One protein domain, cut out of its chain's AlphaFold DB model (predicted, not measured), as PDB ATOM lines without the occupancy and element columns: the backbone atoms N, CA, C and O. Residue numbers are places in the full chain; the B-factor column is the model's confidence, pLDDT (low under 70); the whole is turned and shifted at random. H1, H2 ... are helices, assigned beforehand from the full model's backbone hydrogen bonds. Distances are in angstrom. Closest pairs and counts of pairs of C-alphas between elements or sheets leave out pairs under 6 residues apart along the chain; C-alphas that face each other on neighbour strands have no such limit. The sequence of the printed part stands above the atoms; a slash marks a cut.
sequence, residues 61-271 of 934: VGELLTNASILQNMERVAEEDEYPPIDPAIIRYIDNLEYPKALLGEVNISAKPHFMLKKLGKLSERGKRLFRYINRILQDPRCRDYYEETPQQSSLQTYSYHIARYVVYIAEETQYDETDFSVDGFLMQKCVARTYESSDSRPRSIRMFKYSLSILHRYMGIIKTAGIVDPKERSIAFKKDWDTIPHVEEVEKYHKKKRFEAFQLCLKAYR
ATOM      1  N   VAL A  61     216.139 165.033  73.483       35.47
ATOM      2  CA  VAL A  61     216.450 166.265  74.240       35.47
ATOM      3  C   VAL A  61     217.225 167.276  73.383       35.47
ATOM      4  O   VAL A  61     216.996 168.477  73.492       35.47
ATOM      5  N   GLY A  62     218.101 166.804  72.488       38.78
ATOM      6  CA  GLY A  62     218.854 167.668  71.579       38.78
ATOM      7  C   GLY A  62     217.966 168.354  70.537       38.78
ATOM      8  O   GLY A  62     218.087 169.560  70.342       38.78
ATOM      9  N   GLU A  63     217.049 167.611  69.908       41.53
ATOM     10  CA  GLU A  63     216.103 168.182  68.933       41.53
ATOM     11  C   GLU A  63     215.097 169.140  69.612       41.53
ATOM     12  O   GLU A  63     214.827 170.219  69.076       41.53
ATOM     13  N   LEU A  64     214.622 168.819  70.827       36.88
ATOM     14  CA  LEU A  64     213.755 169.700  71.625       36.88
ATOM     15  C   LEU A  64     214.418 171.040  71.979       36.88
ATOM     16  O   LEU A  64     213.809 172.086  71.760       36.88
ATOM     17  N   LEU A  65     215.658 171.026  72.484       37.50
ATOM     18  CA  LEU A  65     216.369 172.256  72.860       37.50
ATOM     19  C   LEU A  65     216.607 173.172  71.650       37.50
ATOM     20  O   LEU A  65     216.375 174.377  71.748       37.50
ATOM     21  N   THR A  66     216.970 172.616  70.484       55.28
ATOM     22  CA  THR A  66     217.073 173.428  69.257       55.28
ATOM     23  C   THR A  66     215.737 174.023  68.828       55.28
ATOM     24  O   THR A  66     215.703 175.171  68.398       55.28
ATOM     25  N   ASN A  67     214.626 173.290  68.960       51.34
ATOM     26  CA  ASN A  67     213.313 173.804  68.569       51.34
ATOM     27  C   ASN A  67     212.819 174.939  69.489       51.34
ATOM     28  O   ASN A  67     212.046 175.768  69.024       51.34
ATOM     29  N   ALA A  68     213.276 175.027  70.745       51.56
ATOM     30  CA  ALA A  68     212.945 176.143  71.638       51.56
ATOM     31  C   ALA A  68     213.684 177.445  71.261       51.56
ATOM     32  O   ALA A  68     213.028 178.461  71.032       51.56
ATOM     33  N   SER A  69     215.019 177.394  71.113       59.81
ATOM     34  CA  SER A  69     215.854 178.525  70.643       59.81
ATOM     35  C   SER A  69     215.351 179.067  69.292       59.81
ATOM     36  O   SER A  69     215.152 180.268  69.109       59.81
ATOM     37  N   ILE A  70     214.986 178.158  68.379       59.16
ATOM     38  CA  ILE A  70     214.407 178.488  67.072       59.16
ATOM     39  C   ILE A  70     213.152 179.367  67.156       59.16
ATOM     40  O   ILE A  70     212.987 180.237  66.304       59.16
ATOM     41  N   LEU A  71     212.270 179.176  68.142       58.34
ATOM     42  CA  LEU A  71     211.053 179.990  68.242       58.34
ATOM     43  C   LEU A  71     211.340 181.418  68.713       58.34
ATOM     44  O   LEU A  71     210.741 182.348  68.180       58.34
ATOM     45  N   GLN A  72     212.308 181.600  69.611       68.31
ATOM     46  CA  GLN A  72     212.763 182.932  70.025       68.31
ATOM     47  C   GLN A  72     213.468 183.657  68.868       68.31
ATOM     48  O   GLN A  72     213.192 184.828  68.608       68.31
ATOM     49  N   ASN A  73     214.288 182.943  68.087       71.25
ATOM     50  CA  ASN A  73     214.901 183.496  66.877       71.25
ATOM     51  C   ASN A  73     213.858 183.859  65.805       71.25
ATOM     52  O   ASN A  73     214.048 184.833  65.085       71.25
ATOM     53  N   MET A  74     212.751 183.115  65.701       64.75
ATOM     54  CA  MET A  74     211.636 183.466  64.813       64.75
ATOM     55  C   MET A  74     210.868 184.710  65.257       64.75
ATOM     56  O   MET A  74     210.407 185.457  64.400       64.75
ATOM     57  N   GLU A  75     210.698 184.905  66.564       69.44
ATOM     58  CA  GLU A  75     210.036 186.087  67.120       69.44
ATOM     59  C   GLU A  75     210.916 187.329  66.894       69.44
ATOM     60  O   GLU A  75     210.437 188.287  66.293       69.44
ATOM     61  N   ARG A  76     212.234 187.246  67.149       76.81
ATOM     62  CA  ARG A  76     213.209 188.289  66.757       76.81
ATOM     63  C   ARG A  76     213.155 188.618  65.256       76.81
ATOM     64  O   ARG A  76     213.024 189.779  64.883       76.81
ATOM     65  N   VAL A  77     213.173 187.598  64.391       72.50
ATOM     66  CA  VAL A  77     213.103 187.753  62.917       72.50
ATOM     67  C   VAL A  77     211.721 188.232  62.422       72.50
ATOM     68  O   VAL A  77     211.516 188.483  61.230       72.50
ATOM     69  N   ALA A  78     210.748 188.388  63.324       65.69
ATOM     70  CA  ALA A  78     209.460 189.003  63.038       65.69
ATOM     71  C   ALA A  78     209.310 190.444  63.562       65.69
ATOM     72  O   ALA A  78     208.370 191.111  63.138       65.69
ATOM     73  N   GLU A  79     210.223 190.921  64.414       71.50
ATOM     74  CA  GLU A  79     210.232 192.283  64.977       71.50
ATOM     75  C   GLU A  79     211.130 193.265  64.190       71.50
ATOM     76  O   GLU A  79     210.958 194.478  64.294       71.50
ATOM     77  N   GLU A  80     212.066 192.766  63.376       74.25
ATOM     78  CA  GLU A  80     212.958 193.583  62.540       74.25
ATOM     79  C   GLU A  80     212.361 193.823  61.132       74.25
ATOM     80  O   GLU A  80     212.443 192.970  60.245       74.25
ATOM     81  N   ASP A  81     211.759 194.999  60.911       63.19
ATOM     82  CA  ASP A  81     211.111 195.362  59.630       63.19
ATOM     83  C   ASP A  81     212.098 195.676  58.478       63.19
ATOM     84  O   ASP A  81     211.764 195.476  57.307       63.19
ATOM     85  N   GLU A  82     213.322 196.142  58.768       80.06
ATOM     86  CA  GLU A  82     214.316 196.548  57.754       80.06
ATOM     87  C   GLU A  82     215.586 195.680  57.763       80.06
ATOM     88  O   GLU A  82     216.610 196.021  58.356       80.06
ATOM     89  N   TYR A  83     215.556 194.574  57.015       83.81
ATOM     90  CA  TYR A  83     216.752 193.774  56.736       83.81
ATOM     91  C   TYR A  83     217.567 194.327  55.549       83.81
ATOM     92  O   TYR A  83     216.994 194.644  54.501       83.81
ATOM     93  N   PRO A  84     218.913 194.392  55.641       87.44
ATOM     94  CA  PRO A  84     219.753 194.926  54.570       87.44
ATOM     95  C   PRO A  84     219.735 194.022  53.323       87.44
ATOM     96  O   PRO A  84     219.752 192.796  53.445       87.44
ATOM     97  N   PRO A  85     219.761 194.572  52.096       90.25
ATOM     98  CA  PRO A  85     219.768 193.758  50.883       90.25
ATOM     99  C   PRO A  85     221.003 192.845  50.814       90.25
ATOM    100  O   PRO A  85     222.090 193.203  51.269       90.25
ATOM    101  N   ILE A  86     220.847 191.667  50.193       92.25
ATOM    102  CA  ILE A  86     221.958 190.731  49.944       92.25
ATOM    103  C   ILE A  86     223.076 191.465  49.187       92.25
ATOM    104  O   ILE A  86     222.807 192.132  48.187       92.25
ATOM    105  N   ASP A  87     224.324 191.312  49.641       92.19
ATOM    106  CA  ASP A  87     225.502 191.960  49.052       92.19
ATOM    107  C   ASP A  87     225.523 191.808  47.512       92.19
ATOM    108  O   ASP A  87     225.549 190.680  47.001       92.19
ATOM    109  N   PRO A  88     225.562 192.912  46.738       94.38
ATOM    110  CA  PRO A  88     225.669 192.875  45.283       94.38
ATOM    111  C   PRO A  88     226.857 192.058  44.741       94.38
ATOM    112  O   PRO A  88     226.805 191.578  43.608       94.38
ATOM    113  N   ALA A  89     227.950 191.878  45.492       93.12
ATOM    114  CA  ALA A  89     229.023 190.948  45.131       93.12
ATOM    115  C   ALA A  89     228.579 189.477  45.233       93.12
ATOM    116  O   ALA A  89     228.849 188.701  44.313       93.12
ATOM    117  N   ILE A  90     227.832 189.113  46.279       92.69
ATOM    118  CA  ILE A  90     227.230 187.783  46.441       92.69
ATOM    119  C   ILE A  90     226.151 187.547  45.374       92.69
ATOM    120  O   ILE A  90     226.175 186.497  44.734       92.69
ATOM    121  N   ILE A  91     225.284 188.526  45.080       94.69
ATOM    122  CA  ILE A  91     224.296 188.423  43.984       94.69
ATOM    123  C   ILE A  91     225.000 188.176  42.640       94.69
ATOM    124  O   ILE A  91     224.674 187.216  41.943       94.69
ATOM    125  N   ARG A  92     226.026 188.972  42.293       94.31
ATOM    126  CA  ARG A  92     226.807 188.771  41.056       94.31
ATOM    127  C   ARG A  92     227.498 187.408  41.008       94.31
ATOM    128  O   ARG A  92     227.593 186.829  39.929       94.31
ATOM    129  N   TYR A  93     227.966 186.879  42.138       94.31
ATOM    130  CA  TYR A  93     228.544 185.534  42.198       94.31
ATOM    131  C   TYR A  93     227.489 184.436  41.987       94.31
ATOM    132  O   TYR A  93     227.728 183.496  41.229       94.31
ATOM    133  N   ILE A  94     226.319 184.576  42.614       94.50
ATOM    134  CA  ILE A  94     225.173 183.673  42.456       94.50
ATOM    135  C   ILE A  94     224.706 183.639  40.995       94.50
ATOM    136  O   ILE A  94     224.499 182.560  40.439       94.50
ATOM    137  N   ASP A  95     224.596 184.802  40.352       94.12
ATOM    138  CA  ASP A  95     224.101 184.905  38.978       94.12
ATOM    139  C   ASP A  95     225.095 184.382  37.922       94.12
ATOM    140  O   ASP A  95     224.673 183.980  36.839       94.12
ATOM    141  N   ASN A  96     226.391 184.303  38.251       93.31
ATOM    142  CA  ASN A  96     227.455 183.757  37.393       93.31
ATOM    143  C   ASN A  96     227.907 182.333  37.794       93.31
ATOM    144  O   ASN A  96     228.996 181.889  37.419       93.31
ATOM    145  N   LEU A  97     227.107 181.596  38.572       91.25
ATOM    146  CA  LEU A  97     227.519 180.304  39.123       91.25
ATOM    147  C   LEU A  97     227.574 179.184  38.059       91.25
ATOM    148  O   LEU A  97     226.553 178.641  37.644       91.25
ATOM    149  N   GLU A  98     228.783 178.773  37.659       91.06
ATOM    150  CA  GLU A  98     228.979 177.677  36.689       91.06
ATOM    151  C   GLU A  98     228.820 176.255  37.259       91.06
ATOM    152  O   GLU A  98     228.541 175.322  36.504       91.06
ATOM    153  N   TYR A  99     229.053 176.056  38.561       91.12
ATOM    154  CA  TYR A  99     229.206 174.735  39.191       91.12
ATOM    155  C   TYR A  99     228.307 174.593  40.427       91.12
ATOM    156  O   TYR A  99     228.101 175.587  41.125       91.12
ATOM    157  N   PRO A 100     227.834 173.378  40.778       91.69
ATOM    158  CA  PRO A 100     227.022 173.174  41.977       91.69
ATOM    159  C   PRO A 100     227.734 173.667  43.248       91.69
ATOM    160  O   PRO A 100     228.768 173.122  43.646       91.69
ATOM    161  N   LYS A 101     227.174 174.691  43.900       93.00
ATOM    162  CA  LYS A 101     227.630 175.232  45.190       93.00
ATOM    163  C   LYS A 101     226.439 175.880  45.896       93.00
ATOM    164  O   LYS A 101     225.874 176.844  45.385       93.00
ATOM    165  N   ALA A 102     226.066 175.338  47.051       94.06
ATOM    166  CA  ALA A 102     225.157 176.005  47.975       94.06
ATOM    167  C   ALA A 102     225.953 176.981  48.854       94.06
ATOM    168  O   ALA A 102     227.116 176.710  49.174       94.06
ATOM    169  N   LEU A 103     225.340 178.103  49.218       93.00
ATOM    170  CA  LEU A 103     225.956 179.204  49.955       93.00
ATOM    171  C   LEU A 103     225.301 179.357  51.331       93.00
ATOM    172  O   LEU A 103     224.380 180.148  51.488       93.00
ATOM    173  N   LEU A 104     225.750 178.565  52.308       90.12
ATOM    174  CA  LEU A 104     225.209 178.556  53.671       90.12
ATOM    175  C   LEU A 104     226.156 179.268  54.651       90.12
ATOM    176  O   LEU A 104     227.333 178.912  54.726       90.12
ATOM    177  N   GLY A 105     225.627 180.219  55.427       87.81
ATOM    178  CA  GLY A 105     226.409 181.049  56.352       87.81
ATOM    179  C   GLY A 105     227.281 182.083  55.630       87.81
ATOM    180  O   GLY A 105     226.952 182.513  54.523       87.81
ATOM    181  N   GLU A 106     228.395 182.482  56.248       84.44
ATOM    182  CA  GLU A 106     229.357 183.420  55.654       84.44
ATOM    183  C   GLU A 106     229.998 182.867  54.370       84.44
ATOM    184  O   GLU A 106     230.670 181.828  54.364       84.44
ATOM    185  N   VAL A 107     229.839 183.590  53.259       81.00
ATOM    186  CA  VAL A 107     230.344 183.153  51.955       81.00
ATOM    187  C   VAL A 107     231.742 183.685  51.693       81.00
ATOM    188  O   VAL A 107     231.935 184.792  51.196       81.00
ATOM    189  N   ASN A 108     232.742 182.817  51.857       82.38
ATOM    190  CA  ASN A 108     234.006 183.027  51.165       82.38
ATOM    191  C   ASN A 108     233.812 182.769  49.652       82.38
ATOM    192  O   ASN A 108     233.804 181.626  49.175       82.38
ATOM    193  N   ILE A 109     233.655 183.857  48.893       81.12
ATOM    194  CA  ILE A 109     233.459 183.851  47.433       81.12
ATOM    195  C   ILE A 109     234.629 183.144  46.720       81.12
ATOM    196  O   ILE A 109     234.408 182.376  45.782       81.12
ATOM    197  N   SER A 110     235.863 183.307  47.219       76.69
ATOM    198  CA  SER A 110     237.074 182.683  46.656       76.69
ATOM    199  C   SER A 110     237.187 181.170  46.911       76.69
ATOM    200  O   SER A 110     237.997 180.489  46.272       76.69
ATOM    201  N   ALA A 111     236.374 180.610  47.817       74.81
ATOM    202  CA  ALA A 111     236.431 179.193  48.162       74.81
ATOM    203  C   ALA A 111     236.040 178.304  46.968       74.81
ATOM    204  O   ALA A 111     234.888 178.303  46.505       74.81
ATOM    205  N   LYS A 112     237.017 177.519  46.495       74.88
ATOM    206  CA  LYS A 112     236.880 176.549  45.397       74.88
ATOM    207  C   LYS A 112     235.754 175.544  45.708       74.88
ATOM    208  O   LYS A 112     235.659 175.086  46.848       74.88
ATOM    209  N   PRO A 113     234.912 175.163  44.726       66.62
ATOM    210  CA  PRO A 113     233.823 174.215  44.956       66.62
ATOM    211  C   PRO A 113     234.359 172.846  45.395       66.62
ATOM    212  O   PRO A 113     235.397 172.385  44.912       66.62
ATOM    213  N   HIS A 114     233.632 172.184  46.300       72.75
ATOM    214  CA  HIS A 114     234.029 170.895  46.868       72.75
ATOM    215  C   HIS A 114     234.280 169.848  45.768       72.75
ATOM    216  O   HIS A 114     233.502 169.725  44.820       72.75
ATOM    217  N   PHE A 115     235.355 169.062  45.891       76.69
ATOM    218  CA  PHE A 115     235.853 168.212  44.798       76.69
ATOM    219  C   PHE A 115     234.823 167.192  44.279       76.69
ATOM    220  O   PHE A 115     234.803 166.892  43.085       76.69
ATOM    221  N   MET A 116     233.929 166.703  45.146       73.81
ATOM    222  CA  MET A 116     232.833 165.804  44.756       73.81
ATOM    223  C   MET A 116     231.733 166.504  43.943       73.81
ATOM    224  O   MET A 116     231.094 165.846  43.134       73.81
ATOM    225  N   LEU A 117     231.527 167.814  44.121       75.25
ATOM    226  CA  LEU A 117     230.591 168.604  43.307       75.25
ATOM    227  C   LEU A 117     231.211 168.960  41.953       75.25
ATOM    228  O   LEU A 117     230.530 168.885  40.939       75.25
ATOM    229  N   LYS A 118     232.526 169.225  41.898       78.31
ATOM    230  CA  LYS A 118     233.236 169.429  40.620       78.31
ATOM    231  C   LYS A 118     233.155 168.201  39.693       78.31
ATOM    232  O   LYS A 118     233.185 168.360  38.476       78.31
ATOM    233  N   LYS A 119     233.004 166.988  40.245       83.44
ATOM    234  CA  LYS A 119     232.757 165.753  39.471       83.44
ATOM    235  C   LYS A 119     231.372 165.681  38.811       83.44
ATOM    236  O   LYS A 119     231.207 164.860  37.920       83.44
ATOM    237  N   LEU A 120     230.407 166.510  39.218       80.62
ATOM    238  CA  LEU A 120     229.068 166.570  38.613       80.62
ATOM    239  C   LEU A 120     229.031 167.423  37.326       80.62
ATOM    240  O   LEU A 120     228.010 167.464  36.653       80.62
ATOM    241  N   GLY A 121     230.139 168.083  36.964       88.88
ATOM    242  CA  GLY A 121     230.225 168.933  35.771       88.88
ATOM    243  C   GLY A 121     229.728 170.366  35.995       88.88
ATOM    244  O   GLY A 121     229.614 170.828  37.131       88.88
ATOM    245  N   LYS A 122     229.493 171.091  34.891       92.25
ATOM    246  CA  LYS A 122     228.860 172.421  34.914       92.25
ATOM    247  C   LYS A 122     227.341 172.287  35.059       92.25
ATOM    248  O   LYS A 122     226.761 171.303  34.609       92.25
ATOM    249  N   LEU A 123     226.702 173.294  35.651       92.94
ATOM    250  CA  LEU A 123     225.246 173.362  35.782       92.94
ATOM    251  C   LEU A 123     224.559 173.517  34.415       92.94
ATOM    252  O   LEU A 123     224.968 174.341  33.596       92.94
ATOM    253  N   SER A 124     223.464 172.777  34.217       94.00
ATOM    254  CA  SER A 124     222.472 173.060  33.170       94.00
ATOM    255  C   SER A 124     221.777 174.403  33.435       94.00
ATOM    256  O   SER A 124     221.779 174.884  34.568       94.00
ATOM    257  N   GLU A 125     221.120 175.008  32.441       93.56
ATOM    258  CA  GLU A 125     220.400 176.283  32.648       93.56
ATOM    259  C   GLU A 125     219.281 176.186  33.704       93.56
ATOM    260  O   GLU A 125     219.054 177.133  34.459       93.56
ATOM    261  N   ARG A 126     218.637 175.015  33.832       93.19
ATOM    262  CA  ARG A 126     217.702 174.707  34.931       93.19
ATOM    263  C   ARG A 126     218.422 174.628  36.277       93.19
ATOM    264  O   ARG A 126     217.969 175.212  37.254       93.19
ATOM    265  N   GLY A 127     219.587 173.977  36.313       94.00
ATOM    266  CA  GLY A 127     220.467 173.976  37.479       94.00
ATOM    267  C   GLY A 127     220.868 175.391  37.899       94.00
ATOM    268  O   GLY A 127     220.787 175.714  39.077       94.00
ATOM    269  N   LYS A 128     221.215 176.272  36.953       95.31
ATOM    270  CA  LYS A 128     221.519 177.685  37.235       95.31
ATOM    271  C   LYS A 128     220.306 178.454  37.765       95.31
ATOM    272  O   LYS A 128     220.472 179.239  38.690       95.31
ATOM    273  N   ARG A 129     219.092 178.246  37.234       95.25
ATOM    274  CA  ARG A 129     217.849 178.800  37.820       95.25
ATOM    275  C   ARG A 129     217.681 178.371  39.276       95.25
ATOM    276  O   ARG A 129     217.721 179.214  40.170       95.25
ATOM    277  N   LEU A 130     217.644 177.064  39.525       95.44
ATOM    278  CA  LEU A 130     217.449 176.514  40.865       95.44
ATOM    279  C   LEU A 130     218.556 176.927  41.849       95.44
ATOM    280  O   LEU A 130     218.248 177.325  42.967       95.44
ATOM    281  N   PHE A 131     219.832 176.931  41.455       96.00
ATOM    282  CA  PHE A 131     220.902 177.435  42.326       96.00
ATOM    283  C   PHE A 131     220.840 178.952  42.554       96.00
ATOM    284  O   PHE A 131     221.237 179.389  43.633       96.00
ATOM    285  N   ARG A 132     220.327 179.757  41.612       96.38
ATOM    286  CA  ARG A 132     220.084 181.191  41.849       96.38
ATOM    287  C   ARG A 132     218.953 181.410  42.847       96.38
ATOM    288  O   ARG A 132     219.148 182.154  43.803       96.38
ATOM    289  N   TYR A 133     217.823 180.724  42.678       96.62
ATOM    290  CA  TYR A 133     216.703 180.752  43.624       96.62
ATOM    291  C   TYR A 133     217.141 180.328  45.035       96.62
ATOM    292  O   TYR A 133     217.002 181.088  45.994       96.62
ATOM    293  N   ILE A 134     217.769 179.154  45.154       96.94
ATOM    294  CA  ILE A 134     218.166 178.594  46.449       96.94
ATOM    295  C   ILE A 134     219.273 179.413  47.114       96.94
ATOM    296  O   ILE A 134     219.159 179.707  48.297       96.94
ATOM    297  N   ASN A 135     220.313 179.852  46.397       96.62
ATOM    298  CA  ASN A 135     221.360 180.661  47.030       96.62
ATOM    299  C   ASN A 135     220.890 182.069  47.418       96.62
ATOM    300  O   ASN A 135     221.461 182.631  48.347       96.62
ATOM    301  N   ARG A 136     219.858 182.629  46.769       96.00
ATOM    302  CA  ARG A 136     219.215 183.868  47.241       96.00
ATOM    303  C   ARG A 136     218.491 183.637  48.573       96.00
ATOM    304  O   ARG A 136     218.664 184.442  49.474       96.00
ATOM    305  N   ILE A 137     217.799 182.506  48.743       95.62
ATOM    306  CA  ILE A 137     217.193 182.113  50.033       95.62
ATOM    307  C   ILE A 137     218.265 181.872  51.109       95.62
ATOM    308  O   ILE A 137     218.170 182.418  52.200       95.62
ATOM    309  N   LEU A 138     219.323 181.105  50.814       94.38
ATOM    310  CA  LEU A 138     220.381 180.793  51.793       94.38
ATOM    311  C   LEU A 138     221.244 182.006  52.213       94.38
ATOM    312  O   LEU A 138     222.030 181.886  53.153       94.38
ATOM    313  N   GLN A 139     221.152 183.135  51.500       94.56
ATOM    314  CA  GLN A 139     221.914 184.366  51.763       94.56
ATOM    315  C   GLN A 139     221.042 185.562  52.165       94.56
ATOM    316  O   GLN A 139     221.580 186.617  52.522       94.56
ATOM    317  N   ASP A 140     219.719 185.402  52.165       94.25
ATOM    318  CA  ASP A 140     218.798 186.359  52.767       94.25
ATOM    319  C   ASP A 140     219.166 186.564  54.253       94.25
ATOM    320  O   ASP A 140     219.423 185.567  54.940       94.25
ATOM    321  N   PRO A 141     219.257 187.812  54.757       91.50
ATOM    322  CA  PRO A 141     219.642 188.078  56.145       91.50
ATOM    323  C   PRO A 141     218.802 187.286  57.148       91.50
ATOM    324  O   PRO A 141     219.355 186.529  57.935       91.50
ATOM    325  N   ARG A 142     217.471 187.283  56.987       90.31
ATOM    326  CA  ARG A 142     216.517 186.571  57.860       90.31
ATOM    327  C   ARG A 142     216.841 185.086  58.029       90.31
ATOM    328  O   ARG A 142     216.524 184.487  59.052       90.31
ATOM    329  N   CYS A 143     217.463 184.472  57.024       90.38
ATOM    330  CA  CYS A 143     217.905 183.081  57.068       90.38
ATOM    331  C   CYS A 143     219.313 182.913  57.662       90.38
ATOM    332  O   CYS A 143     219.584 181.890  58.291       90.38
ATOM    333  N   ARG A 144     220.208 183.895  57.512       86.25
ATOM    334  CA  ARG A 144     221.519 183.903  58.184       86.25
ATOM    335  C   ARG A 144     221.357 184.133  59.689       86.25
ATOM    336  O   ARG A 144     221.853 183.335  60.482       86.25
ATOM    337  N   ASP A 145     220.573 185.136  60.053       83.25
ATOM    338  CA  ASP A 145     220.461 185.675  61.411       83.25
ATOM    339  C   ASP A 145     219.610 184.751  62.317       83.25
ATOM    340  O   ASP A 145     219.794 184.672  63.529       83.25
ATOM    341  N   TYR A 146     218.758 183.909  61.723       80.62
ATOM    342  CA  TYR A 146     218.086 182.781  62.389       80.62
ATOM    343  C   TYR A 146     219.058 181.707  62.945       80.62
ATOM    344  O   TYR A 146     218.651 180.895  63.777       80.62
ATOM    345  N   TYR A 147     220.326 181.674  62.499       71.12
ATOM    346  CA  TYR A 147     221.297 180.599  62.783       71.12
ATOM    347  C   TYR A 147     222.613 181.065  63.449       71.12
ATOM    348  O   TYR A 147     223.633 180.377  63.348       71.12
ATOM    349  N   GLU A 148     222.608 182.210  64.142       59.50
ATOM    350  CA  GLU A 148     223.811 182.791  64.771       59.50
ATOM    351  C   GLU A 148     224.491 181.879  65.814       59.50
ATOM    352  O   GLU A 148     225.713 181.941  65.959       59.50
ATOM    353  N   GLU A 149     223.762 180.958  66.464       59.84
ATOM    354  CA  GLU A 149     224.315 179.881  67.312       59.84
ATOM    355  C   GLU A 149     225.072 178.829  66.467       59.84
ATOM    356  O   GLU A 149     224.652 177.681  66.297       59.84
ATOM    357  N   THR A 150     226.185 179.239  65.853       55.66
ATOM    358  CA  THR A 150     226.697 178.574  64.652       55.66
ATOM    359  C   THR A 150     227.314 177.199  64.952       55.66
ATOM    360  O   THR A 150     228.288 177.100  65.707       55.66
ATOM    361  N   PRO A 151     226.878 176.112  64.281       59.75
ATOM    362  CA  PRO A 151     227.658 174.881  64.226       59.75
ATOM    363  C   PRO A 151     229.036 175.155  63.608       59.75
ATOM    364  O   PRO A 151     229.133 175.907  62.637       59.75
ATOM    365  N   GLN A 152     230.091 174.498  64.113       66.81
ATOM    366  CA  GLN A 152     231.469 174.634  63.601       66.81
ATOM    367  C   GLN A 152     231.512 174.686  62.064       66.81
ATOM    368  O   GLN A 152     230.873 173.868  61.405       66.81
ATOM    369  N   GLN A 153     232.301 175.595  61.482       69.69
ATOM    370  CA  GLN A 153     232.266 175.932  60.045       69.69
ATOM    371  C   GLN A 153     232.482 174.726  59.090       69.69
ATOM    372  O   GLN A 153     232.024 174.726  57.946       69.69
ATOM    373  N   SER A 154     233.112 173.649  59.572       70.19
ATOM    374  CA  SER A 154     233.225 172.340  58.902       70.19
ATOM    375  C   SER A 154     231.869 171.642  58.664       70.19
ATOM    376  O   SER A 154     231.671 170.967  57.646       70.19
ATOM    377  N   SER A 155     230.906 171.836  59.565       83.19
ATOM    378  CA  SER A 155     229.517 171.390  59.436       83.19
ATOM    379  C   SER A 155     228.786 172.163  58.341       83.19
ATOM    380  O   SER A 155     228.161 171.530  57.492       83.19
ATOM    381  N   LEU A 156     228.942 173.493  58.265       84.88
ATOM    382  CA  LEU A 156     228.326 174.320  57.212       84.88
ATOM    383  C   LEU A 156     228.767 173.896  55.803       84.88
ATOM    384  O   LEU A 156     227.939 173.804  54.895       84.88
ATOM    385  N   GLN A 157     230.046 173.544  55.618       86.38
ATOM    386  CA  GLN A 157     230.539 172.973  54.355       86.38
ATOM    387  C   GLN A 157     229.881 171.619  54.034       86.38
ATOM    388  O   GLN A 157     229.552 171.340  52.877       86.38
ATOM    389  N   THR A 158     229.645 170.789  55.054       89.12
ATOM    390  CA  THR A 158     228.970 169.489  54.911       89.12
ATOM    391  C   THR A 158     227.491 169.662  54.551       89.12
ATOM    392  O   THR A 158     226.995 168.974  53.657       89.12
ATOM    393  N   TYR A 159     226.794 170.611  55.179       92.12
ATOM    394  CA  TYR A 159     225.397 170.922  54.868       92.12
ATOM    395  C   TYR A 159     225.253 171.531  53.468       92.12
ATOM    396  O   TYR A 159     224.427 171.073  52.680       92.12
ATOM    397  N   SER A 160     226.139 172.463  53.101       92.31
ATOM    398  CA  SER A 160     226.217 173.039  51.751       92.31
ATOM    399  C   SER A 160     226.416 171.966  50.674       92.31
ATOM    400  O   SER A 160     225.791 172.016  49.616       92.31
ATOM    401  N   TYR A 161     227.247 170.952  50.941       92.69
ATOM    402  CA  TYR A 161     227.426 169.813  50.039       92.69
ATOM    403  C   TYR A 161     226.133 169.003  49.848       92.69
ATOM    404  O   TYR A 161     225.793 168.648  48.718       92.69
ATOM    405  N   HIS A 162     225.401 168.721  50.927       94.38
ATOM    406  CA  HIS A 162     224.148 167.966  50.864       94.38
ATOM    407  C   HIS A 162     223.011 168.753  50.195       94.38
ATOM    408  O   HIS A 162     222.329 168.187  49.340       94.38
ATOM    409  N   ILE A 163     222.863 170.048  50.505       96.00
ATOM    410  CA  ILE A 163     221.913 170.949  49.834       96.00
ATOM    411  C   ILE A 163     222.210 170.999  48.332       96.00
ATOM    412  O   ILE A 163     221.332 170.705  47.524       96.00
ATOM    413  N   ALA A 164     223.460 171.274  47.944       95.25
ATOM    414  CA  ALA A 164     223.846 171.324  46.535       95.25
ATOM    415  C   ALA A 164     223.558 170.002  45.799       95.25
ATOM    416  O   ALA A 164     223.132 170.019  44.648       95.25
ATOM    417  N   ARG A 165     223.747 168.852  46.460       93.88
ATOM    418  CA  ARG A 165     223.452 167.538  45.872       93.88
ATOM    419  C   ARG A 165     221.954 167.326  45.620       93.88
ATOM    420  O   ARG A 165     221.606 166.772  44.583       93.88
ATOM    421  N   TYR A 166     221.089 167.797  46.520       96.50
ATOM    422  CA  TYR A 166     219.636 167.765  46.327       96.50
ATOM    423  C   TYR A 166     219.185 168.719  45.214       96.50
ATOM    424  O   TYR A 166     218.420 168.316  44.347       96.50
ATOM    425  N   VAL A 167     219.720 169.944  45.164       96.19
ATOM    426  CA  VAL A 167     219.387 170.911  44.101       96.19
ATOM    427  C   VAL A 167     219.808 170.399  42.714       96.19
ATOM    428  O   VAL A 167     219.051 170.566  41.764       96.19
ATOM    429  N   VAL A 168     220.953 169.711  42.586       94.44
ATOM    430  CA  VAL A 168     221.325 169.023  41.330       94.44
ATOM    431  C   VAL A 168     220.336 167.907  40.986       94.44
ATOM    432  O   VAL A 168     219.890 167.842  39.848       94.44
ATOM    433  N   TYR A 169     219.950 167.068  41.952       94.88
ATOM    434  CA  TYR A 169     218.961 166.010  41.724       94.88
ATOM    435  C   TYR A 169     217.618 166.574  41.219       94.88
ATOM    436  O   TYR A 169     217.111 166.124  40.194       94.88
ATOM    437  N   ILE A 170     217.089 167.620  41.864       95.44
ATOM    438  CA  ILE A 170     215.850 168.293  41.440       95.44
ATOM    439  C   ILE A 170     216.007 168.996  40.075       95.44
ATOM    440  O   ILE A 170     215.053 169.047  39.307       95.44
ATOM    441  N   ALA A 171     217.208 169.470  39.722       93.44
ATOM    442  CA  ALA A 171     217.503 170.037  38.401       93.44
ATOM    443  C   ALA A 171     217.595 169.000  37.260       93.44
ATOM    444  O   ALA A 171     217.666 169.390  36.091       93.44
ATOM    445  N   GLU A 172     217.621 167.706  37.580       92.81
ATOM    446  CA  GLU A 172     217.592 166.604  36.610       92.81
ATOM    447  C   GLU A 172     216.186 165.992  36.470       92.81
ATOM    448  O   GLU A 172     215.826 165.534  35.386       92.81
ATOM    449  N   GLU A 173     215.371 166.026  37.529       90.81
ATOM    450  CA  GLU A 173     213.956 165.638  37.486       90.81
ATOM    451  C   GLU A 173     213.151 166.644  36.639       90.81
ATOM    452  O   GLU A 173     213.101 167.843  36.919       90.81
ATOM    453  N   THR A 174     212.487 166.178  35.577       75.62
ATOM    454  CA  THR A 174     211.955 167.071  34.528       75.62
ATOM    455  C   THR A 174     210.803 167.983  34.965       75.62
ATOM    456  O   THR A 174     210.475 168.920  34.237       75.62
ATOM    457  N   GLN A 175     210.219 167.750  36.142       81.88
ATOM    458  CA  GLN A 175     208.941 168.313  36.594       81.88
ATOM    459  C   GLN A 175     209.026 169.441  37.646       81.88
ATOM    460  O   GLN A 175     207.988 169.976  38.008       81.88
ATOM    461  N   TYR A 176     210.221 169.830  38.114       83.62
ATOM    462  CA  TYR A 176     210.397 170.874  39.145       83.62
ATOM    463  C   TYR A 176     211.270 172.037  38.653       83.62
ATOM    464  O   TYR A 176     212.407 171.821  38.232       83.62
ATOM    465  N   ASP A 177     210.765 173.268  38.653       87.69
ATOM    466  CA  ASP A 177     211.560 174.481  38.380       87.69
ATOM    467  C   ASP A 177     211.524 175.430  39.591       87.69
ATOM    468  O   ASP A 177     211.039 175.057  40.656       87.69
ATOM    469  N   GLU A 178     212.065 176.642  39.468       86.50
ATOM    470  CA  GLU A 178     212.155 177.621  40.567       86.50
ATOM    471  C   GLU A 178     210.802 178.021  41.196       86.50
ATOM    472  O   GLU A 178     210.761 178.420  42.359       86.50
ATOM    473  N   THR A 179     209.691 177.837  40.477       87.31
ATOM    474  CA  THR A 179     208.312 177.990  40.974       87.31
ATOM    475  C   THR A 179     207.846 176.844  41.874       87.31
ATOM    476  O   THR A 179     207.136 177.083  42.851       87.31
ATOM    477  N   ASP A 180     208.267 175.617  41.563       88.12
ATOM    478  CA  ASP A 180     207.707 174.361  42.086       88.12
ATOM    479  C   ASP A 180     208.710 173.576  42.946       88.12
ATOM    480  O   ASP A 180     208.455 172.440  43.353       88.12
ATOM    481  N   PHE A 181     209.879 174.162  43.215       93.88
ATOM    482  CA  PHE A 181     210.901 173.563  44.062       93.88
ATOM    483  C   PHE A 181     210.375 173.361  45.487       93.88
ATOM    484  O   PHE A 181     210.016 174.319  46.177       93.88
ATOM    485  N   SER A 182     210.419 172.116  45.960       93.75
ATOM    486  CA  SER A 182     210.054 171.730  47.319       93.75
ATOM    487  C   SER A 182     211.117 170.837  47.965       93.75
ATOM    488  O   SER A 182     211.888 170.131  47.306       93.75
ATOM    489  N   VAL A 183     211.160 170.869  49.296       96.12
ATOM    490  CA  VAL A 183     211.846 169.855  50.102       96.12
ATOM    491  C   VAL A 183     210.772 168.893  50.593       96.12
ATOM    492  O   VAL A 183     209.945 169.273  51.416       96.12
ATOM    493  N   ASP A 184     210.778 167.676  50.055       96.38
ATOM    494  CA  ASP A 184     209.802 166.620  50.335       96.38
ATOM    495  C   ASP A 184     210.525 165.290  50.584       96.38
ATOM    496  O   ASP A 184     211.526 164.972  49.934       96.38
ATOM    497  N   GLY A 185     210.020 164.498  51.526       96.31
ATOM    498  CA  GLY A 185     210.640 163.264  51.983       96.31
ATOM    499  C   GLY A 185     210.729 162.156  50.931       96.31
ATOM    500  O   GLY A 185     211.723 161.427  50.929       96.31
ATOM    501  N   PHE A 186     209.789 162.054  49.984       96.50
ATOM    502  CA  PHE A 186     209.909 161.115  48.862       96.50
ATOM    503  C   PHE A 186     211.019 161.550  47.901       96.50
ATOM    504  O   PHE A 186     211.816 160.719  47.460       96.50
ATOM    505  N   LEU A 187     211.113 162.847  47.589       96.00
ATOM    506  CA  LEU A 187     212.178 163.388  46.734       96.00
ATOM    507  C   LEU A 187     213.553 163.269  47.404       96.00
ATOM    508  O   LEU A 187     214.530 162.872  46.767       96.00
ATOM    509  N   MET A 188     213.629 163.529  48.709       96.88
ATOM    510  CA  MET A 188     214.818 163.294  49.524       96.88
ATOM    511  C   MET A 188     215.217 161.814  49.532       96.88
ATOM    512  O   MET A 188     216.395 161.504  49.357       96.88
ATOM    513  N   GLN A 189     214.259 160.897  49.695       95.75
ATOM    514  CA  GLN A 189     214.498 159.453  49.697       95.75
ATOM    515  C   GLN A 189     215.024 158.969  48.337       95.75
ATOM    516  O   GLN A 189     216.042 158.275  48.306       95.75
ATOM    517  N   LYS A 190     214.431 159.423  47.223       95.31
ATOM    518  CA  LYS A 190     214.909 159.130  45.858       95.31
ATOM    519  C   LYS A 190     216.303 159.698  45.600       95.31
ATOM    520  O   LYS A 190     217.173 158.981  45.105       95.31
ATOM    521  N   CYS A 191     216.548 160.952  45.992       94.50
ATOM    522  CA  CYS A 191     217.863 161.585  45.902       94.50
ATOM    523  C   CYS A 191     218.919 160.769  46.660       94.50
ATOM    524  O   CYS A 191     219.997 160.509  46.124       94.50
ATOM    525  N   VAL A 192     218.616 160.352  47.895       92.56
ATOM    526  CA  VAL A 192     219.484 159.511  48.734       92.56
ATOM    527  C   VAL A 192     219.727 158.158  48.066       92.56
ATOM    528  O   VAL A 192     220.883 157.767  47.933       92.56
ATOM    529  N   ALA A 193     218.685 157.473  47.597       92.00
ATOM    530  CA  ALA A 193     218.806 156.182  46.929       92.00
ATOM    531  C   ALA A 193     219.729 156.261  45.704       92.00
ATOM    532  O   ALA A 193     220.827 155.695  45.711       92.00
ATOM    533  N   ARG A 194     219.362 157.095  44.725       90.50
ATOM    534  CA  ARG A 194     220.109 157.300  43.476       90.50
ATOM    535  C   ARG A 194     221.564 157.719  43.705       90.50
ATOM    536  O   ARG A 194     222.439 157.358  42.921       90.50
ATOM    537  N   THR A 195     221.849 158.464  44.777       84.75
ATOM    538  CA  THR A 195     223.199 158.992  45.040       84.75
ATOM    539  C   THR A 195     224.081 158.122  45.943       84.75
ATOM    540  O   THR A 195     225.264 158.451  46.114       84.75
ATOM    541  N   TYR A 196     223.526 157.065  46.548       78.94
ATOM    542  CA  TYR A 196     224.231 156.203  47.500       78.94
ATOM    543  C   TYR A 196     224.150 154.700  47.198       78.94
ATOM    544  O   TYR A 196     224.977 153.967  47.733       78.94
ATOM    545  N   GLU A 197     223.262 154.229  46.318       71.25
ATOM    546  CA  GLU A 197     223.228 152.824  45.864       71.25
ATOM    547  C   GLU A 197     224.527 152.377  45.178       71.25
ATOM    548  O   GLU A 197     224.926 151.223  45.297       71.25
ATOM    549  N   SER A 198     225.245 153.306  44.542       59.22
ATOM    550  CA  SER A 198     226.535 153.064  43.888       59.22
ATOM    551  C   SER A 198     227.759 153.237  44.807       59.22
ATOM    552  O   SER A 198     228.880 153.343  44.311       59.22
ATOM    553  N   SER A 199     227.585 153.357  46.131       56.28
ATOM    554  CA  SER A 199     228.692 153.635  47.061       56.28
ATOM    555  C   SER A 199     228.516 152.970  48.427       56.28
ATOM    556  O   SER A 199     227.404 152.896  48.944       56.28
ATOM    557  N   ASP A 200     229.630 152.555  49.043       57.69
ATOM    558  CA  ASP A 200     229.692 151.946  50.384       57.69
ATOM    559  C   ASP A 200     229.425 153.001  51.482       57.69
ATOM    560  O   ASP A 200     230.313 153.509  52.175       57.69
ATOM    561  N   SER A 201     228.174 153.456  51.517       56.66
ATOM    562  CA  SER A 201     227.748 154.694  52.157       56.66
ATOM    563  C   SER A 201     227.413 154.492  53.632       56.66
ATOM    564  O   SER A 201     226.680 153.594  54.043       56.66
ATOM    565  N   ARG A 202     227.961 155.370  54.476       72.19
ATOM    566  CA  ARG A 202     227.766 155.297  55.928       72.19
ATOM    567  C   ARG A 202     226.407 155.915  56.281       72.19
ATOM    568  O   ARG A 202     226.184 157.059  55.887       72.19
ATOM    569  N   PRO A 203     225.547 155.266  57.096       82.75
ATOM    570  CA  PRO A 203     224.234 155.807  57.481       82.75
ATOM    571  C   PRO A 203     224.266 157.251  58.018       82.75
ATOM    572  O   PRO A 203     223.362 158.037  57.741       82.75
ATOM    573  N   ARG A 204     225.369 157.652  58.676       83.75
ATOM    574  CA  ARG A 204     225.639 159.040  59.103       83.75
ATOM    575  C   ARG A 204     225.444 160.074  57.982       83.75
ATOM    576  O   ARG A 204     224.927 161.149  58.258       83.75
ATOM    577  N   SER A 205     225.805 159.765  56.736       87.75
ATOM    578  CA  SER A 205     225.639 160.675  55.590       87.75
ATOM    579  C   SER A 205     224.176 160.882  55.177       87.75
ATOM    580  O   SER A 205     223.870 161.898  54.562       87.75
ATOM    581  N   ILE A 206     223.271 159.965  55.538       91.12
ATOM    582  CA  ILE A 206     221.822 160.120  55.333       91.12
ATOM    583  C   ILE A 206     221.239 161.028  56.427       91.12
ATOM    584  O   ILE A 206     220.466 161.931  56.122       91.12
ATOM    585  N   ARG A 207     221.679 160.874  57.687       89.94
ATOM    586  CA  ARG A 207     221.292 161.783  58.784       89.94
ATOM    587  C   ARG A 207     221.765 163.219  58.545       89.94
ATOM    588  O   ARG A 207     220.976 164.144  58.702       89.94
ATOM    589  N   MET A 208     223.019 163.406  58.116       90.69
ATOM    590  CA  MET A 208     223.523 164.734  57.738       90.69
ATOM    591  C   MET A 208     222.697 165.322  56.585       90.69
ATOM    592  O   MET A 208     222.339 166.494  56.644       90.69
ATOM    593  N   PHE A 209     222.321 164.517  55.585       94.19
ATOM    594  CA  PHE A 209     221.460 164.949  54.480       94.19
ATOM    595  C   PHE A 209     220.049 165.370  54.940       94.19
ATOM    596  O   PHE A 209     219.623 166.455  54.552       94.19
ATOM    597  N   LYS A 210     219.369 164.601  55.819       94.38
ATOM    598  CA  LYS A 210     218.087 165.006  56.453       94.38
ATOM    599  C   LYS A 210     218.219 166.402  57.067       94.38
ATOM    600  O   LYS A 210     217.485 167.307  56.690       94.38
ATOM    601  N   TYR A 211     219.198 166.573  57.956       93.00
ATOM    602  CA  TYR A 211     219.397 167.815  58.705       93.00
ATOM    603  C   TYR A 211     219.741 169.016  57.804       93.00
ATOM    604  O   TYR A 211     219.236 170.118  57.996       93.00
ATOM    605  N   SER A 212     220.548 168.792  56.762       93.94
ATOM    606  CA  SER A 212     220.904 169.832  55.781       93.94
ATOM    607  C   SER A 212     219.681 170.382  55.048       93.94
ATOM    608  O   SER A 212     219.634 171.562  54.712       93.94
ATOM    609  N   LEU A 213     218.694 169.524  54.782       96.25
ATOM    610  CA  LEU A 213     217.485 169.903  54.061       96.25
ATOM    611  C   LEU A 213     216.365 170.394  54.980       96.25
ATOM    612  O   LEU A 213     215.555 171.187  54.517       96.25
ATOM    613  N   SER A 214     216.353 170.048  56.273       94.00
ATOM    614  CA  SER A 214     215.475 170.729  57.240       94.00
ATOM    615  C   SER A 214     215.889 172.182  57.474       94.00
ATOM    616  O   SER A 214     215.014 173.022  57.646       94.00
ATOM    617  N   ILE A 215     217.188 172.509  57.385       92.50
ATOM    618  CA  ILE A 215     217.649 173.910  57.337       92.50
ATOM    619  C   ILE A 215     217.077 174.605  56.092       92.50
ATOM    620  O   ILE A 215     216.421 175.634  56.218       92.50
ATOM    621  N   LEU A 216     217.255 174.019  54.899       95.44
ATOM    622  CA  LEU A 216     216.741 174.603  53.653       95.44
ATOM    623  C   LEU A 216     215.212 174.776  53.662       95.44
ATOM    624  O   LEU A 216     214.718 175.819  53.245       95.44
ATOM    625  N   HIS A 217     214.471 173.773  54.132       95.81
ATOM    626  CA  HIS A 217     213.012 173.807  54.223       95.81
ATOM    627  C   HIS A 217     212.535 174.930  55.154       95.81
ATOM    628  O   HIS A 217     211.713 175.749  54.751       95.81
ATOM    629  N   ARG A 218     213.124 175.039  56.354       92.88
ATOM    630  CA  ARG A 218     212.820 176.123  57.295       92.88
ATOM    631  C   ARG A 218     213.203 177.495  56.714       92.88
ATOM    632  O   ARG A 218     212.411 178.422  56.806       92.88
ATOM    633  N   TYR A 219     214.326 177.630  56.006       94.00
ATOM    634  CA  TYR A 219     214.671 178.883  55.310       94.00
ATOM    635  C   TYR A 219     213.663 179.256  54.210       94.00
ATOM    636  O   TYR A 219     213.246 180.408  54.126       94.00
ATOM    637  N   MET A 220     213.215 178.292  53.397       95.19
ATOM    638  CA  MET A 220     212.134 178.525  52.431       95.19
ATOM    639  C   MET A 220     210.857 179.013  53.128       95.19
ATOM    640  O   MET A 220     210.216 179.934  52.627       95.19
ATOM    641  N   GLY A 221     210.532 178.453  54.297       94.19
ATOM    642  CA  GLY A 221     209.420 178.898  55.134       94.19
ATOM    643  C   GLY A 221     209.537 180.353  55.576       94.19
ATOM    644  O   GLY A 221     208.592 181.106  55.364       94.19
ATOM    645  N   ILE A 222     210.696 180.772  56.101       92.75
ATOM    646  CA  ILE A 222     210.955 182.164  56.527       92.75
ATOM    647  C   ILE A 222     210.662 183.135  55.373       92.75
ATOM    648  O   ILE A 222     209.919 184.098  55.540       92.75
ATOM    649  N   ILE A 223     211.179 182.852  54.173       94.25
ATOM    650  CA  ILE A 223     210.979 183.716  52.997       94.25
ATOM    651  C   ILE A 223     209.530 183.681  52.488       94.25
ATOM    652  O   ILE A 223     209.028 184.696  52.003       94.25
ATOM    653  N   LYS A 224     208.833 182.544  52.601       94.19
ATOM    654  CA  LYS A 224     207.433 182.403  52.169       94.19
ATOM    655  C   LYS A 224     206.433 183.037  53.143       94.19
ATOM    656  O   LYS A 224     205.403 183.514  52.678       94.19
ATOM    657  N   THR A 225     206.714 183.075  54.448       93.75
ATOM    658  CA  THR A 225     205.831 183.711  55.446       93.75
ATOM    659  C   THR A 225     206.158 185.179  55.712       93.75
ATOM    660  O   THR A 225     205.295 185.884  56.225       93.75
ATOM    661  N   ALA A 226     207.329 185.688  55.313       90.50
ATOM    662  CA  ALA A 226     207.738 187.083  55.538       90.50
ATOM    663  C   ALA A 226     206.785 188.163  54.975       90.50
ATOM    664  O   ALA A 226     206.878 189.314  55.384       90.50
ATOM    665  N   GLY A 227     205.868 187.820  54.061       89.69
ATOM    666  CA  GLY A 227     204.805 188.726  53.597       89.69
ATOM    667  C   GLY A 227     203.609 188.868  54.554       89.69
ATOM    668  O   GLY A 227     202.722 189.677  54.293       89.69
ATOM    669  N   ILE A 228     203.553 188.083  55.635       92.12
ATOM    670  CA  ILE A 228     202.516 188.170  56.671       92.12
ATOM    671  C   ILE A 228     202.933 189.249  57.671       92.12
ATOM    672  O   ILE A 228     203.957 189.112  58.343       92.12
ATOM    673  N   VAL A 229     202.146 190.325  57.752       89.75
ATOM    674  CA  VAL A 229     202.474 191.513  58.558       89.75
ATOM    675  C   VAL A 229     202.486 191.191  60.052       89.75
ATOM    676  O   VAL A 229     203.467 191.506  60.713       89.75
ATOM    677  N   ASP A 230     201.456 190.519  60.576       89.00
ATOM    678  CA  ASP A 230     201.398 190.154  61.997       89.00
ATOM    679  C   ASP A 230     202.422 189.047  62.351       89.00
ATOM    680  O   ASP A 230     202.350 187.945  61.791       89.00
ATOM    681  N   PRO A 231     203.344 189.279  63.310       86.12
ATOM    682  CA  PRO A 231     204.316 188.281  63.766       86.12
ATOM    683  C   PRO A 231     203.691 186.963  64.238       86.12
ATOM    684  O   PRO A 231     204.268 185.887  64.050       86.12
ATOM    685  N   LYS A 232     202.498 187.017  64.840       86.88
ATOM    686  CA  LYS A 232     201.843 185.844  65.427       86.88
ATOM    687  C   LYS A 232     201.211 184.958  64.351       86.88
ATOM    688  O   LYS A 232     201.453 183.750  64.358       86.88
ATOM    689  N   GLU A 233     200.495 185.527  63.385       90.56
ATOM    690  CA  GLU A 233     200.048 184.834  62.171       90.56
ATOM    691  C   GLU A 233     201.238 184.302  61.358       90.56
ATOM    692  O   GLU A 233     201.201 183.148  60.923       90.56
ATOM    693  N   ARG A 234     202.335 185.070  61.231       89.50
ATOM    694  CA  ARG A 234     203.586 184.632  60.577       89.50
ATOM    695  C   ARG A 234     204.163 183.378  61.247       89.50
ATOM    696  O   ARG A 234     204.495 182.407  60.564       89.50
ATOM    697  N   SER A 235     204.226 183.374  62.582       85.62
ATOM    698  CA  SER A 235     204.680 182.244  63.408       85.62
ATOM    699  C   SER A 235     203.753 181.025  63.286       85.62
ATOM    700  O   SER A 235     204.228 179.897  63.152       85.62
ATOM    701  N   ILE A 236     202.430 181.228  63.269       89.56
ATOM    702  CA  ILE A 236     201.428 180.159  63.107       89.56
ATOM    703  C   ILE A 236     201.513 179.524  61.712       89.56
ATOM    704  O   ILE A 236     201.579 178.297  61.610       89.56
ATOM    705  N   ALA A 237     201.558 180.329  60.647       92.06
ATOM    706  CA  ALA A 237     201.674 179.846  59.271       92.06
ATOM    707  C   ALA A 237     202.967 179.042  59.059       92.06
ATOM    708  O   ALA A 237     202.949 177.971  58.452       92.06
ATOM    709  N   PHE A 238     204.081 179.509  59.627       91.88
ATOM    710  CA  PHE A 238     205.345 178.779  59.592       91.88
ATOM    711  C   PHE A 238     205.267 177.441  60.338       91.88
ATOM    712  O   PHE A 238     205.604 176.403  59.774       91.88
ATOM    713  N   LYS A 239     204.789 177.440  61.592       89.38
ATOM    714  CA  LYS A 239     204.662 176.218  62.410       89.38
ATOM    715  C   LYS A 239     203.784 175.162  61.735       89.38
ATOM    716  O   LYS A 239     204.087 173.978  61.813       89.38
ATOM    717  N   LYS A 240     202.715 175.601  61.067       91.56
ATOM    718  CA  LYS A 240     201.757 174.742  60.365       91.56
ATOM    719  C   LYS A 240     202.337 174.104  59.098       91.56
ATOM    720  O   LYS A 240     202.132 172.913  58.893       91.56
ATOM    721  N   ASP A 241     203.015 174.889  58.257       90.31
ATOM    722  CA  ASP A 241     203.345 174.489  56.878       90.31
ATOM    723  C   ASP A 241     204.858 174.291  56.604       90.31
ATOM    724  O   ASP A 241     205.209 173.801  55.531       90.31
ATOM    725  N   TRP A 242     205.752 174.653  57.542       92.75
ATOM    726  CA  TRP A 242     207.214 174.709  57.321       92.75
ATOM    727  C   TRP A 242     208.115 174.229  58.476       92.75
ATOM    728  O   TRP A 242     209.338 174.178  58.315       92.75
ATOM    729  N   ASP A 243     207.570 173.877  59.646       87.31
ATOM    730  CA  ASP A 243     208.394 173.357  60.748       87.31
ATOM    731  C   ASP A 243     208.954 171.953  60.445       87.31
ATOM    732  O   ASP A 243     210.134 171.674  60.684       87.31
ATOM    733  N   THR A 244     208.108 171.090  59.871       92.06
ATOM    734  CA  THR A 244     208.407 169.692  59.541       92.06
ATOM    735  C   THR A 244     208.279 169.448  58.037       92.06
ATOM    736  O   THR A 244     207.227 169.685  57.451       92.06
ATOM    737  N   ILE A 245     209.336 168.894  57.431       95.81
ATOM    738  CA  ILE A 245     209.345 168.475  56.020       95.81
ATOM    739  C   ILE A 245     208.214 167.457  55.755       95.81
ATOM    740  O   ILE A 245     208.180 166.421  56.430       95.81
ATOM    741  N   PRO A 246     207.355 167.666  54.737       96.31
ATOM    742  CA  PRO A 246     206.375 166.674  54.300       96.31
ATOM    743  C   PRO A 246     207.015 165.311  53.998       96.31
ATOM    744  O   PRO A 246     208.046 165.240  53.332       96.31
ATOM    745  N   HIS A 247     206.407 164.224  54.479       97.44
ATOM    746  CA  HIS A 247     206.826 162.831  54.235       97.44
ATOM    747  C   HIS A 247     208.251 162.457  54.708       97.44
ATOM    748  O   HIS A 247     208.833 161.468  54.246       97.44
ATOM    749  N   VAL A 248     208.861 163.240  55.612       95.88
ATOM    750  CA  VAL A 248     210.249 163.048  56.087       95.88
ATOM    751  C   VAL A 248     210.526 161.643  56.645       95.88
ATOM    752  O   VAL A 248     211.658 161.152  56.579       95.88
ATOM    753  N   GLU A 249     209.497 160.955  57.138       94.88
ATOM    754  CA  GLU A 249     209.562 159.582  57.621       94.88
ATOM    755  C   GLU A 249     210.008 158.574  56.550       94.88
ATOM    756  O   GLU A 249     210.580 157.548  56.907       94.88
ATOM    757  N   GLU A 250     209.844 158.849  55.253       95.62
ATOM    758  CA  GLU A 250     210.376 157.996  54.176       95.62
ATOM    759  C   GLU A 250     211.907 157.994  54.133       95.62
ATOM    760  O   GLU A 250     212.546 156.946  53.972       95.62
ATOM    761  N   VAL A 251     212.521 159.151  54.385       93.19
ATOM    762  CA  VAL A 251     213.977 159.283  54.532       93.19
ATOM    763  C   VAL A 251     214.447 158.532  55.777       93.19
ATOM    764  O   VAL A 251     215.513 157.911  55.771       93.19
ATOM    765  N   GLU A 252     213.638 158.520  56.840       91.50
ATOM    766  CA  GLU A 252     213.935 157.753  58.048       91.50
ATOM    767  C   GLU A 252     213.773 156.246  57.870       91.50
ATOM    768  O   GLU A 252     214.633 155.499  58.333       91.50
ATOM    769  N   LYS A 253     212.714 155.783  57.195       93.38
ATOM    770  CA  LYS A 253     212.515 154.375  56.820       93.38
ATOM    771  C   LYS A 253     213.704 153.898  55.980       93.38
ATOM    772  O   LYS A 253     214.292 152.859  56.287       93.38
ATOM    773  N   TYR A 254     214.147 154.701  55.008       91.81
ATOM    774  CA  TYR A 254     215.338 154.412  54.206       91.81
ATOM    775  C   TYR A 254     216.634 154.411  55.038       91.81
ATOM    776  O   TYR A 254     217.455 153.501  54.905       91.81
ATOM    777  N   HIS A 255     216.821 155.370  55.952       89.62
ATOM    778  CA  HIS A 255     217.967 155.400  56.869       89.62
ATOM    779  C   HIS A 255     217.992 154.186  57.815       89.62
ATOM    780  O   HIS A 255     219.044 153.569  57.982       89.62
ATOM    781  N   LYS A 256     216.842 153.801  58.389       89.00
ATOM    782  CA  LYS A 256     216.669 152.606  59.234       89.00
ATOM    783  C   LYS A 256     217.011 151.338  58.437       89.00
ATOM    784  O   LYS A 256     217.846 150.553  58.889       89.00
ATOM    785  N   LYS A 257     216.498 151.204  57.206       90.25
ATOM    786  CA  LYS A 257     216.852 150.125  56.262       90.25
ATOM    787  C   LYS A 257     218.359 150.073  55.977       90.25
ATOM    788  O   LYS A 257     218.968 149.025  56.166       90.25
ATOM    789  N   LYS A 258     218.999 151.190  55.610       87.56
ATOM    790  CA  LYS A 258     220.453 151.228  55.344       87.56
ATOM    791  C   LYS A 258     221.308 150.984  56.591       87.56
ATOM    792  O   LYS A 258     222.357 150.353  56.485       87.56
ATOM    793  N   ARG A 259     220.863 151.407  57.781       84.00
ATOM    794  CA  ARG A 259     221.499 151.062  59.066       84.00
ATOM    795  C   ARG A 259     221.418 149.555  59.335       84.00
ATOM    796  O   ARG A 259     222.419 148.981  59.758       84.00
ATOM    797  N   PHE A 260     220.290 148.910  59.034       82.00
ATOM    798  CA  PHE A 260     220.134 147.456  59.141       82.00
ATOM    799  C   PHE A 260     220.962 146.693  58.094       82.00
ATOM    800  O   PHE A 260     221.660 145.750  58.453       82.00
ATOM    801  N   GLU A 261     220.979 147.123  56.829       83.81
ATOM    802  CA  GLU A 261     221.835 146.538  55.782       83.81
ATOM    803  C   GLU A 261     223.325 146.624  56.157       83.81
ATOM    804  O   GLU A 261     224.034 145.616  56.112       83.81
ATOM    805  N   ALA A 262     223.792 147.790  56.616       76.62
ATOM    806  CA  ALA A 262     225.160 147.975  57.099       76.62
ATOM    807  C   ALA A 262     225.463 147.119  58.344       76.62
ATOM    808  O   ALA A 262     226.551 146.556  58.456       76.62
ATOM    809  N   PHE A 263     224.502 146.960  59.261       73.62
ATOM    810  CA  PHE A 263     224.629 146.061  60.411       73.62
ATOM    811  C   PHE A 263     224.716 144.587  59.984       73.62
ATOM    812  O   PHE A 263     225.590 143.871  60.465       73.62
ATOM    813  N   GLN A 264     223.904 144.143  59.023       76.62
ATOM    814  CA  GLN A 264     223.957 142.786  58.468       76.62
ATOM    815  C   GLN A 264     225.264 142.516  57.707       76.62
ATOM    816  O   GLN A 264     225.834 141.429  57.823       76.62
ATOM    817  N   LEU A 265     225.795 143.502  56.976       74.56
ATOM    818  CA  LEU A 265     227.131 143.427  56.378       74.56
ATOM    819  C   LEU A 265     228.221 143.346  57.455       74.56
ATOM    820  O   LEU A 265     229.107 142.497  57.354       74.56
ATOM    821  N   CYS A 266     228.121 144.137  58.527       66.50
ATOM    822  CA  CYS A 266     229.004 144.038  59.688       66.50
ATOM    823  C   CYS A 266     228.915 142.671  60.384       66.50
ATOM    824  O   CYS A 266     229.959 142.115  60.704       66.50
ATOM    825  N   LEU A 267     227.726 142.081  60.561       65.06
ATOM    826  CA  LEU A 267     227.550 140.738  61.130       65.06
ATOM    827  C   LEU A 267     228.133 139.644  60.227       65.06
ATOM    828  O   LEU A 267     228.828 138.755  60.716       65.06
ATOM    829  N   LYS A 268     227.917 139.715  58.907       70.62
ATOM    830  CA  LYS A 268     228.542 138.794  57.938       70.62
ATOM    831  C   LYS A 268     230.067 138.938  57.953       70.62
ATOM    832  O   LYS A 268     230.780 137.937  57.996       70.62
ATOM    833  N   ALA A 269     230.578 140.167  58.004       61.72
ATOM    834  CA  ALA A 269     232.001 140.447  58.166       61.72
ATOM    835  C   ALA A 269     232.545 140.014  59.540       61.72
ATOM    836  O   ALA A 269     233.716 139.658  59.622       61.72
ATOM    837  N   TYR A 270     231.727 140.005  60.599       50.91
ATOM    838  CA  TYR A 270     232.098 139.528  61.933       50.91
ATOM    839  C   TYR A 270     232.177 137.997  61.972       50.91
ATOM    840  O   TYR A 270     233.224 137.461  62.314       50.91
ATOM    841  N   ARG A 271     231.157 137.281  61.481       55.75
ATOM    842  CA  ARG A 271     231.183 135.810  61.333       55.75
ATOM    843  C   ARG A 271     232.357 135.341  60.455       55.75
ATOM    844  O   ARG A 271     233.028 134.359  60.769       55.75
TER     845      ARG A 271
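AT A GLANCE: This is residues 61 to 271 of the 934 residues of the protein "Transcriptional activator of glycolytic enzymes" of Metschnikowia aff. pulcherrima (UniProt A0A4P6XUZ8). Helix H8 runs through the middle of an all-helix body, crossed by H6 with H4 beside it; H9 folds back from one end of H8, and H7 and H10 pack at the other. H1 packs on H9 by one end, H2 packs on H4, and residues 263 to 271 of H10 stick out. The printed part has 211 residues with ten named helices, H1 to H10 in chain order, and no named strand. It is compact, with a radius of gyration of the C-alphas of 17.9 A, and spans 62 by 40 by 34 A.

HOW THE PARTS SIT: H1 is residues 61 to 79, H2 residues 88 to 95 and H3 residues 115 to 118. H4, residues 125 to 139, touches H2, closest at the C-alphas of Ile 94 and Arg 132, 5.7 A. H5 is residues 141 to 145. H6, residues 153 to 172, touches H4 with residues 164 to 172 alone, closest at C-alphas 127 and 171, 5.0 A. H3 and H6 only just touch, with 3 pairs of C-alphas within 8 A, Leu 117 and Tyr 161 closest at 7.5 A. H7 is residues 185 to 196. H8, residues 204 to 225, is the hub, touching H4, H5, H6, H9 and H10. H8 touches H6 with residues 208 to 216 alone, about perpendicular at 77 degrees, C-alphas 159 and 212 closest at 4.7 A. H9, residues 231 to 241, forms a helical hairpin with H8, closest at C-alphas 225 and 234, 5.7 A. H1 touches H9 with residues 74 to 79 alone, C-alphas 78 and 231 closest at 5.2 A. H10, residues 248 to 271, touches H7, closest at C-alphas 185 and 248, 4.1 A. H7, H8 and H10 form an up and down bundle, each running against the one before. Every O i to N i+4 pair is within hydrogen-bond range in H2 and H4 to H10; H1 has 13 of 15, and H3 is too short for one.

IN THESE COORDINATES: H1 measures 28.3 A from its first C-alpha at (216.450, 166.265, 74.240); H4 measures 20.8 A, H6 29.2 A and H8 31.8 A. H10 measures 34.8 A and ends at C-alpha 271, (231.183, 135.810, 61.333).

THE WHOLE: The farthest C-alphas, those of Glu 82 and Arg 271, are 63.1 A apart. The printed part has no cut. The links H2 to H3 and H6 to H7 are long. Mean pLDDT of the printed part is 84.2; 32 residues are under 70, among them 61 to 72 and 148 to 153.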